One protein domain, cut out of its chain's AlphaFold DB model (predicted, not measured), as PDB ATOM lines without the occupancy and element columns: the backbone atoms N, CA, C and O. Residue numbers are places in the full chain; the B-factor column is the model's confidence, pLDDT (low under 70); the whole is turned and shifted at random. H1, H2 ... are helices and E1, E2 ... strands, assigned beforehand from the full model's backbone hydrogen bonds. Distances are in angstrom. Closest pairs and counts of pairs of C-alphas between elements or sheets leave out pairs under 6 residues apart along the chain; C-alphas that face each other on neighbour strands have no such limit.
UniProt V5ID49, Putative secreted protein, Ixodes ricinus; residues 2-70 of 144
ATOM      1  N   ILE A   2     -13.438 -16.544  72.086       63.25
ATOM      2  CA  ILE A   2     -13.097 -15.891  70.801       63.25
ATOM      3  C   ILE A   2     -11.737 -16.343  70.222       63.25
ATOM      4  O   ILE A   2     -11.606 -16.523  69.015       63.25
ATOM      5  N   ARG A   3     -10.739 -16.623  71.075       61.97
ATOM      6  CA  ARG A   3      -9.417 -17.102  70.633       61.97
ATOM      7  C   ARG A   3      -9.419 -18.479  69.956       61.97
ATOM      8  O   ARG A   3      -8.547 -18.711  69.130       61.97
ATOM      9  N   MET A   4     -10.381 -19.363  70.242       64.62
ATOM     10  CA  MET A   4     -10.456 -20.658  69.547       64.62
ATOM     11  C   MET A   4     -11.042 -20.518  68.144       64.62
ATOM     12  O   MET A   4     -10.517 -21.117  67.215       64.62
ATOM     13  N   MET A   5     -12.060 -19.671  67.971       65.44
ATOM     14  CA  MET A   5     -12.689 -19.470  66.661       65.44
ATOM     15  C   MET A   5     -11.753 -18.769  65.668       65.44
ATOM     16  O   MET A   5     -11.703 -19.150  64.504       65.44
ATOM     17  N   ILE A   6     -10.931 -17.815  66.120       63.59
ATOM     18  CA  ILE A   6      -9.942 -17.141  65.255       63.59
ATOM     19  C   ILE A   6      -8.903 -18.133  64.698       63.59
ATOM     20  O   ILE A   6      -8.512 -18.028  63.533       63.59
ATOM     21  N   LEU A   7      -8.484 -19.121  65.496       60.66
ATOM     22  CA  LEU A   7      -7.548 -20.162  65.057       60.66
ATOM     23  C   LEU A   7      -8.175 -21.067  63.989       60.66
ATOM     24  O   LEU A   7      -7.520 -21.379  62.994       60.66
ATOM     25  N   SER A   8      -9.451 -21.429  64.156       61.91
ATOM     26  CA  SER A   8     -10.193 -22.243  63.185       61.91
ATOM     27  C   SER A   8     -10.309 -21.537  61.833       61.91
ATOM     28  O   SER A   8     -10.010 -22.132  60.800       61.91
ATOM     29  N   LEU A   9     -10.687 -20.254  61.835       63.56
ATOM     30  CA  LEU A   9     -10.824 -19.470  60.604       63.56
ATOM     31  C   LEU A   9      -9.470 -19.277  59.902       63.56
ATOM     32  O   LEU A   9      -9.389 -19.380  58.679       63.56
ATOM     33  N   SER A  10      -8.396 -19.059  60.665       62.97
ATOM     34  CA  SER A  10      -7.050 -18.872  60.109       62.97
ATOM     35  C   SER A  10      -6.552 -20.121  59.370       62.97
ATOM     36  O   SER A  10      -6.025 -20.009  58.263       62.97
ATOM     37  N   ALA A  11      -6.769 -21.318  59.930       63.81
ATOM     38  CA  ALA A  11      -6.372 -22.582  59.302       63.81
ATOM     39  C   ALA A  11      -7.093 -22.838  57.962       63.81
ATOM     40  O   ALA A  11      -6.475 -23.300  57.001       63.81
ATOM     41  N   VAL A  12      -8.377 -22.479  57.869       64.94
ATOM     42  CA  VAL A  12      -9.178 -22.632  56.642       64.94
ATOM     43  C   VAL A  12      -8.696 -21.691  55.530       64.94
ATOM     44  O   VAL A  12      -8.567 -22.106  54.374       64.94
ATOM     45  N   LEU A  13      -8.359 -20.438  55.855       61.53
ATOM     46  CA  LEU A  13      -7.825 -19.491  54.866       61.53
ATOM     47  C   LEU A  13      -6.450 -19.917  54.316       61.53
ATOM     48  O   LEU A  13      -6.158 -19.724  53.136       61.53
ATOM     49  N   LEU A  14      -5.601 -20.528  55.144       60.97
ATOM     50  CA  LEU A  14      -4.286 -21.025  54.722       60.97
ATOM     51  C   LEU A  14      -4.404 -22.212  53.754       60.97
ATOM     52  O   LEU A  14      -3.710 -22.248  52.736       60.97
ATOM     53  N   ALA A  15      -5.308 -23.152  54.044       60.16
ATOM     54  CA  ALA A  15      -5.561 -24.304  53.181       60.16
ATOM     55  C   ALA A  15      -6.128 -23.885  51.813       60.16
ATOM     56  O   ALA A  15      -5.685 -24.373  50.772       60.16
ATOM     57  N   THR A  16      -7.062 -22.930  51.801       60.84
ATOM     58  CA  THR A  16      -7.654 -22.408  50.559       60.84
ATOM     59  C   THR A  16      -6.644 -21.615  49.731       60.84
ATOM     60  O   THR A  16      -6.565 -21.814  48.522       60.84
ATOM     61  N   SER A  17      -5.796 -20.796  50.357       62.84
ATOM     62  CA  SER A  17      -4.734 -20.051  49.662       62.84
ATOM     63  C   SER A  17      -3.745 -20.971  48.930       62.84
ATOM     64  O   SER A  17      -3.433 -20.747  47.758       62.84
ATOM     65  N   GLY A  18      -3.317 -22.064  49.575       59.84
ATOM     66  CA  GLY A  18      -2.450 -23.068  48.950       59.84
ATOM     67  C   GLY A  18      -3.091 -23.753  47.737       59.84
ATOM     68  O   GLY A  18      -2.420 -23.971  46.727       59.84
ATOM     69  N   TYR A  19      -4.396 -24.032  47.805       61.03
ATOM     70  CA  TYR A  19      -5.151 -24.648  46.712       61.03
ATOM     71  C   TYR A  19      -5.301 -23.719  45.498       61.03
ATOM     72  O   TYR A  19      -5.046 -24.130  44.365       61.03
ATOM     73  N   ILE A  20      -5.649 -22.447  45.721       60.56
ATOM     74  CA  ILE A  20      -5.799 -21.464  44.636       60.56
ATOM     75  C   ILE A  20      -4.466 -21.242  43.913       60.56
ATOM     76  O   ILE A  20      -4.435 -21.166  42.683       60.56
ATOM     77  N   HIS A  21      -3.357 -21.191  44.653       61.06
ATOM     78  CA  HIS A  21      -2.039 -20.964  44.065       61.06
ATOM     79  C   HIS A  21      -1.555 -22.154  43.223       61.06
ATOM     80  O   HIS A  21      -1.074 -21.966  42.105       61.06
ATOM     81  N   ALA A  22      -1.747 -23.385  43.710       62.88
ATOM     82  CA  ALA A  22      -1.436 -24.592  42.942       62.88
ATOM     83  C   ALA A  22      -2.270 -24.677  41.651       62.88
ATOM     84  O   ALA A  22      -1.749 -25.037  40.594       62.88
ATOM     85  N   ASN A  23      -3.544 -24.278  41.714       67.31
ATOM     86  CA  ASN A  23      -4.424 -24.264  40.551       67.31
ATOM     87  C   ASN A  23      -3.958 -23.258  39.482       67.31
ATOM     88  O   ASN A  23      -3.858 -23.603  38.306       67.31
ATOM     89  N   GLN A  24      -3.601 -22.033  39.880       65.88
ATOM     90  CA  GLN A  24      -3.083 -21.022  38.949       65.88
ATOM     91  C   GLN A  24      -1.778 -21.466  38.273       65.88
ATOM     92  O   GLN A  24      -1.596 -21.252  37.074       65.88
ATOM     93  N   CYS A  25      -0.903 -22.135  39.026       67.19
ATOM     94  CA  CYS A  25       0.353 -22.667  38.511       67.19
ATOM     95  C   CYS A  25       0.122 -23.754  37.441       67.19
ATOM     96  O   CYS A  25       0.756 -23.745  36.383       67.19
ATOM     97  N   ASN A  26      -0.858 -24.634  37.674       74.62
ATOM     98  CA  ASN A  26      -1.241 -25.684  36.733       74.62
ATOM     99  C   ASN A  26      -1.877 -25.120  35.448       74.62
ATOM    100  O   ASN A  26      -1.533 -25.548  34.349       74.62
ATOM    101  N   ILE A  27      -2.747 -24.109  35.560       80.69
ATOM    102  CA  ILE A  27      -3.407 -23.484  34.399       80.69
ATOM    103  C   ILE A  27      -2.381 -22.842  33.456       80.69
ATOM    104  O   ILE A  27      -2.445 -23.045  32.242       80.69
ATOM    105  N   GLY A  28      -1.418 -22.088  33.996       82.12
ATOM    106  CA  GLY A  28      -0.374 -21.447  33.192       82.12
ATOM    107  C   GLY A  28       0.486 -22.460  32.430       82.12
ATOM    108  O   GLY A  28       0.726 -22.294  31.232       82.12
ATOM    109  N   LEU A  29       0.887 -23.543  33.104       83.56
ATOM    110  CA  LEU A  29       1.667 -24.624  32.503       83.56
ATOM    111  C   LEU A  29       0.879 -25.371  31.421       83.56
ATOM    112  O   LEU A  29       1.382 -25.552  30.313       83.56
ATOM    113  N   ALA A  30      -0.366 -25.749  31.713       84.06
ATOM    114  CA  ALA A  30      -1.230 -26.451  30.770       84.06
ATOM    115  C   ALA A  30      -1.477 -25.622  29.501       84.06
ATOM    116  O   ALA A  30      -1.389 -26.147  28.391       84.06
ATOM    117  N   ASN A  31      -1.717 -24.315  29.641       87.44
ATOM    118  CA  ASN A  31      -1.861 -23.414  28.500       87.44
ATOM    119  C   ASN A  31      -0.581 -23.360  27.667       87.44
ATOM    120  O   ASN A  31      -0.641 -23.533  26.450       87.44
ATOM    121  N   TYR A  32       0.579 -23.193  28.304       88.19
ATOM    122  CA  TYR A  32       1.854 -23.184  27.591       88.19
ATOM    123  C   TYR A  32       2.088 -24.492  26.821       88.19
ATOM    124  O   TYR A  32       2.401 -24.464  25.630       88.19
ATOM    125  N   MET A  33       1.854 -25.642  27.450       88.19
ATOM    126  CA  MET A  33       1.987 -26.943  26.796       88.19
ATOM    127  C   MET A  33       1.018 -27.097  25.623       88.19
ATOM    128  O   MET A  33       1.439 -27.542  24.560       88.19
ATOM    129  N   ASN A  34      -0.234 -26.654  25.756       88.75
ATOM    130  CA  ASN A  34      -1.207 -26.663  24.659       88.75
ATOM    131  C   ASN A  34      -0.781 -25.779  23.477       88.75
ATOM    132  O   ASN A  34      -1.033 -26.135  22.327       88.75
ATOM    133  N   THR A  35      -0.100 -24.654  23.725       90.06
ATOM    134  CA  THR A  35       0.433 -23.823  22.628       90.06
ATOM    135  C   THR A  35       1.571 -24.498  21.864       90.06
ATOM    136  O   THR A  35       1.769 -24.212  20.686       90.06
ATOM    137  N   LYS A  36       2.327 -25.393  22.513       90.06
ATOM    138  CA  LYS A  36       3.475 -26.092  21.912       90.06
ATOM    139  C   LYS A  36       3.120 -27.470  21.353       90.06
ATOM    140  O   LYS A  36       3.688 -27.868  20.341       90.06
ATOM    141  N   CYS A  37       2.172 -28.168  21.973       90.12
ATOM    142  CA  CYS A  37       1.580 -29.415  21.498       90.12
ATOM    143  C   CYS A  37       0.156 -29.140  20.974       90.12
ATOM    144  O   CYS A  37      -0.820 -29.409  21.681       90.12
ATOM    145  N   PRO A  38      -0.013 -28.590  19.758       82.06
ATOM    146  CA  PRO A  38      -1.344 -28.392  19.206       82.06
ATOM    147  C   PRO A  38      -2.030 -29.746  18.994       82.06
ATOM    148  O   PRO A  38      -1.579 -30.571  18.193       82.06
ATOM    149  N   ASN A  39      -3.171 -29.927  19.664       72.94
ATOM    150  CA  ASN A  39      -3.958 -31.164  19.741       72.94
ATOM    151  C   ASN A  39      -4.331 -31.817  18.396       72.94
ATOM    152  O   ASN A  39      -4.805 -32.954  18.394       72.94
ATOM    153  N   THR A  40      -4.155 -31.123  17.274       72.44
ATOM    154  CA  THR A  40      -4.477 -31.583  15.918       72.44
ATOM    155  C   THR A  40      -3.372 -32.417  15.273       72.44
ATOM    156  O   THR A  40      -3.681 -33.308  14.490       72.44
ATOM    157  N   LYS A  41      -2.096 -32.149  15.583       79.06
ATOM    158  CA  LYS A  41      -0.942 -32.828  14.952       79.06
ATOM    159  C   LYS A  41       0.083 -33.361  15.945       79.06
ATOM    160  O   LYS A  41       0.808 -34.298  15.618       79.06
ATOM    161  N   PHE A  42       0.136 -32.779  17.140       85.62
ATOM    162  CA  PHE A  42       1.091 -33.128  18.181       85.62
ATOM    163  C   PHE A  42       0.347 -33.298  19.502       85.62
ATOM    164  O   PHE A  42      -0.271 -32.369  20.015       85.62
ATOM    165  N   LYS A  43       0.390 -34.503  20.055       89.50
ATOM    166  CA  LYS A  43      -0.182 -34.837  21.355       89.50
ATOM    167  C   LYS A  43       0.875 -34.706  22.433       89.50
ATOM    168  O   LYS A  43       2.053 -34.948  22.191       89.50
ATOM    169  N   PHE A  44       0.445 -34.334  23.630       90.12
ATOM    170  CA  PHE A  44       1.302 -34.434  24.801       90.12
ATOM    171  C   PHE A  44       1.758 -35.887  24.992       90.12
ATOM    172  O   PHE A  44       0.949 -36.807  24.876       90.12
ATOM    173  N   HIS A  45       3.049 -36.074  25.260       92.06
ATOM    174  CA  HIS A  45       3.662 -37.388  25.432       92.06
ATOM    175  C   HIS A  45       4.202 -37.583  26.849       92.06
ATOM    176  O   HIS A  45       3.863 -38.562  27.506       92.06
ATOM    177  N   SER A  46       5.026 -36.655  27.338       89.31
ATOM    178  CA  SER A  46       5.614 -36.751  28.676       89.31
ATOM    179  C   SER A  46       5.967 -35.384  29.248       89.31
ATOM    180  O   SER A  46       6.263 -34.448  28.508       89.31
ATOM    181  N   LEU A  47       5.940 -35.270  30.574       86.12
ATOM    182  CA  LEU A  47       6.403 -34.108  31.331       86.12
ATOM    183  C   LEU A  47       7.544 -34.573  32.239       86.12
ATOM    184  O   LEU A  47       7.453 -35.615  32.879       86.12
ATOM    185  N   SER A  48       8.614 -33.796  32.271       85.94
ATOM    186  CA  SER A  48       9.740 -33.916  33.200       85.94
ATOM    187  C   SER A  48       9.806 -32.650  34.056       85.94
ATOM    188  O   SER A  48       8.939 -31.787  33.939       85.94
ATOM    189  N   GLU A  49      10.835 -32.497  34.891       82.62
ATOM    190  CA  GLU A  49      10.942 -31.333  35.774       82.62
ATOM    191  C   GLU A  49      10.852 -30.001  35.013       82.62
ATOM    192  O   GLU A  49       9.932 -29.226  35.245       82.62
ATOM    193  N   CYS A  50      11.759 -29.737  34.072       86.69
ATOM    194  CA  CYS A  50      11.819 -28.453  33.355       86.69
ATOM    195  C   CYS A  50      11.493 -28.565  31.860       86.69
ATOM    196  O   CYS A  50      11.731 -27.621  31.105       86.69
ATOM    197  N   SER A  51      11.010 -29.717  31.396       89.69
ATOM    198  CA  SER A  51      10.751 -29.943  29.973       89.69
ATOM    199  C   SER A  51       9.574 -30.878  29.746       89.69
ATOM    200  O   SER A  51       9.235 -31.679  30.614       89.69
ATOM    201  N   PHE A  52       8.960 -30.802  28.576       90.69
ATOM    202  CA  PHE A  52       7.901 -31.710  28.157       90.69
ATOM    203  C   PHE A  52       8.086 -32.104  26.702       90.69
ATOM    204  O   PHE A  52       8.722 -31.398  25.923       90.69
ATOM    205  N   SER A  53       7.494 -33.228  26.335       93.69
ATOM    206  CA  SER A  53       7.595 -33.801  25.005       93.69
ATOM    207  C   SER A  53       6.223 -33.822  24.350       93.69
ATOM    208  O   SER A  53       5.232 -34.209  24.977       93.69
ATOM    209  N   CYS A  54       6.172 -33.456  23.073       93.94
ATOM    210  CA  CYS A  54       5.023 -33.687  22.211       93.94
ATOM    211  C   CYS A  54       5.351 -34.808  21.223       93.94
ATOM    212  O   CYS A  54       6.422 -34.808  20.620       93.94
ATOM    213  N   GLN A  55       4.421 -35.728  21.008       94.12
ATOM    214  CA  GLN A  55       4.504 -36.765  19.989       94.12
ATOM    215  C   GLN A  55       3.549 -36.434  18.846       94.12
ATOM    216  O   GLN A  55       2.381 -36.123  19.070       94.12
ATOM    217  N   GLY A  56       4.028 -36.510  17.614       91.56
ATOM    218  CA  GLY A  56       3.220 -36.241  16.432       91.56
ATOM    219  C   GLY A  56       3.810 -36.878  15.191       91.56
ATOM    220  O   GLY A  56       4.649 -37.773  15.272       91.56
ATOM    221  N   VAL A  57       3.364 -36.397  14.037       91.31
ATOM    222  CA  VAL A  57       3.830 -36.865  12.732       91.31
ATOM    223  C   VAL A  57       4.459 -35.691  11.990       91.31
ATOM    224  O   VAL A  57       3.871 -34.608  11.927       91.31
ATOM    225  N   ASN A  58       5.665 -35.880  11.458       88.06
ATOM    226  CA  ASN A  58       6.341 -34.854  10.663       88.06
ATOM    227  C   ASN A  58       5.747 -34.753   9.238       88.06
ATOM    228  O   ASN A  58       4.855 -35.510   8.857       88.06
ATOM    229  N   SER A  59       6.240 -33.815   8.425       87.88
ATOM    230  CA  SER A  59       5.775 -33.630   7.037       87.88
ATOM    231  C   SER A  59       6.017 -34.843   6.131       87.88
ATOM    232  O   SER A  59       5.387 -34.949   5.084       87.88
ATOM    233  N   GLN A  60       6.897 -35.760   6.533       91.56
ATOM    234  CA  GLN A  60       7.209 -36.998   5.821       91.56
ATOM    235  C   GLN A  60       6.357 -38.188   6.290       91.56
ATOM    236  O   GLN A  60       6.591 -39.312   5.858       91.56
ATOM    237  N   GLY A  61       5.384 -37.974   7.183       90.00
ATOM    238  CA  GLY A  61       4.534 -39.053   7.683       90.00
ATOM    239  C   GLY A  61       5.177 -39.908   8.781       90.00
ATOM    240  O   GLY A  61       4.617 -40.939   9.144       90.00
ATOM    241  N   GLN A  62       6.326 -39.506   9.333       92.81
ATOM    242  CA  GLN A  62       7.044 -40.297  10.333       92.81
ATOM    243  C   GLN A  62       6.693 -39.875  11.767       92.81
ATOM    244  O   GLN A  62       6.637 -38.671  12.056       92.81
ATOM    245  N   PRO A  63       6.511 -40.839  12.692       92.38
ATOM    246  CA  PRO A  63       6.298 -40.539  14.099       92.38
ATOM    247  C   PRO A  63       7.538 -39.849  14.674       92.38
ATOM    248  O   PRO A  63       8.655 -40.347  14.565       92.38
ATOM    249  N   THR A  64       7.341 -38.684  15.279       93.25
ATOM    250  CA  THR A  64       8.411 -37.844  15.826       93.25
ATOM    251  C   THR A  64       8.039 -37.394  17.233       93.25
ATOM    252  O   THR A  64       6.889 -37.036  17.496       93.25
ATOM    253  N   ILE A  65       9.022 -37.380  18.133       94.44
ATOM    254  CA  ILE A  65       8.904 -36.791  19.469       94.44
ATOM    255  C   ILE A  65       9.740 -35.513  19.493       94.44
ATOM    256  O   ILE A  65      10.898 -35.513  19.087       94.44
ATOM    257  N   THR A  66       9.145 -34.412  19.939       92.50
ATOM    258  CA  THR A  66       9.812 -33.114  20.079       92.50
ATOM    259  C   THR A  66       9.765 -32.667  21.529       92.50
ATOM    260  O   THR A  66       8.684 -32.568  22.108       92.50
ATOM    261  N   THR A  67      10.931 -32.377  22.096       94.19
ATOM    262  CA  THR A  67      11.078 -31.925  23.483       94.19
ATOM    263  C   THR A  67      11.179 -30.404  23.543       94.19
ATOM    264  O   THR A  67      11.931 -29.789  22.787       94.19
ATOM    265  N   TYR A  68      10.447 -29.797  24.471       91.50
ATOM    266  CA  TYR A  68      10.412 -28.363  24.731       91.50
ATOM    267  C   TYR A  68      10.783 -28.080  26.181       91.50
ATOM    268  O   TYR A  68      10.265 -28.708  27.103       91.50
ATOM    269  N   TYR A  69      11.635 -27.079  26.390       90.31
ATOM    270  CA  TYR A  69      11.936 -26.563  27.720       90.31
ATOM    271  C   TYR A  69      10.880 -25.543  28.159       90.31
ATOM    272  O   TYR A  69      10.318 -24.794  27.347       90.31
ATOM    273  N   LEU A  70      10.605 -25.523  29.459       86.56
ATOM    274  CA  LEU A  70       9.734 -24.531  30.072       86.56
ATOM    275  C   LEU A  70      10.438 -23.174  30.101       86.56
ATOM    276  O   LEU A  70      11.633 -23.080  30.379       86.56
TER     277      LEU A  70
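AT A GLANCE: This is residues 2 to 70 of the 144 residues of the protein "Putative secreted protein" of Ixodes ricinus (UniProt V5ID49). One long helix, H1, sticks out like a handle from a small head, a strongly twisted sheet of three strands, and meets it with only its last turn. The free part of H1, residues 2 to 28, makes most of the length. The printed part has 69 residues, with one named helix followed by three named strands; the sheet's order is E1, E2, E3, all antiparallel, and the class is mixed. The whole is extended, with a radius of gyration of the C-alphas of 19.9 A and spans of 71 by 21 by 13 A.

IN THESE COORDINATES: H1, residues 2 to 36, begins with C-alpha 2 at (-13.097, -15.891, 70.801) and ends with C-alpha 36 at (3.475, -26.092, 21.912), 52.6 A away. E1, residues 42 to 47, is 14.2 A long. E2, residues 51 to 57, is 19.8 A long. E3, residues 63 to 69, is 20.3 A long and ends with C-alpha 69 at (11.936, -26.563, 27.720).

HOW THE PARTS SIT: H1 is on the sheet but only grazes it, with its residues 33 to 36; the closest C-alphas of H1 and E2 are those of Met 33 and Phe 52, 7.7 A apart. In H1, 30 of 31 O i to N i+4 pairs are within hydrogen-bond range. The three strands form a meander, each the antiparallel neighbour of the one before. E1 and E2 are a hairpin, at 151 degrees between directions, with N 43 and O 55 at 2.7 A. E2 and E3 are a hairpin, at 156 degrees, with N 54 and O 66 at 2.8 A. E1 and E3 are the edge strands.

THE WHOLE: The C-alphas of Ile 2 and Gln 60, the two farthest apart, are 71.3 A apart. Without the free stretch, 42 residues span 30 by 16 by 12 A. The printed part has no cut, and its three links are tight. Mean pLDDT of the printed part is 79.2; residues 2 to 25 are under 70.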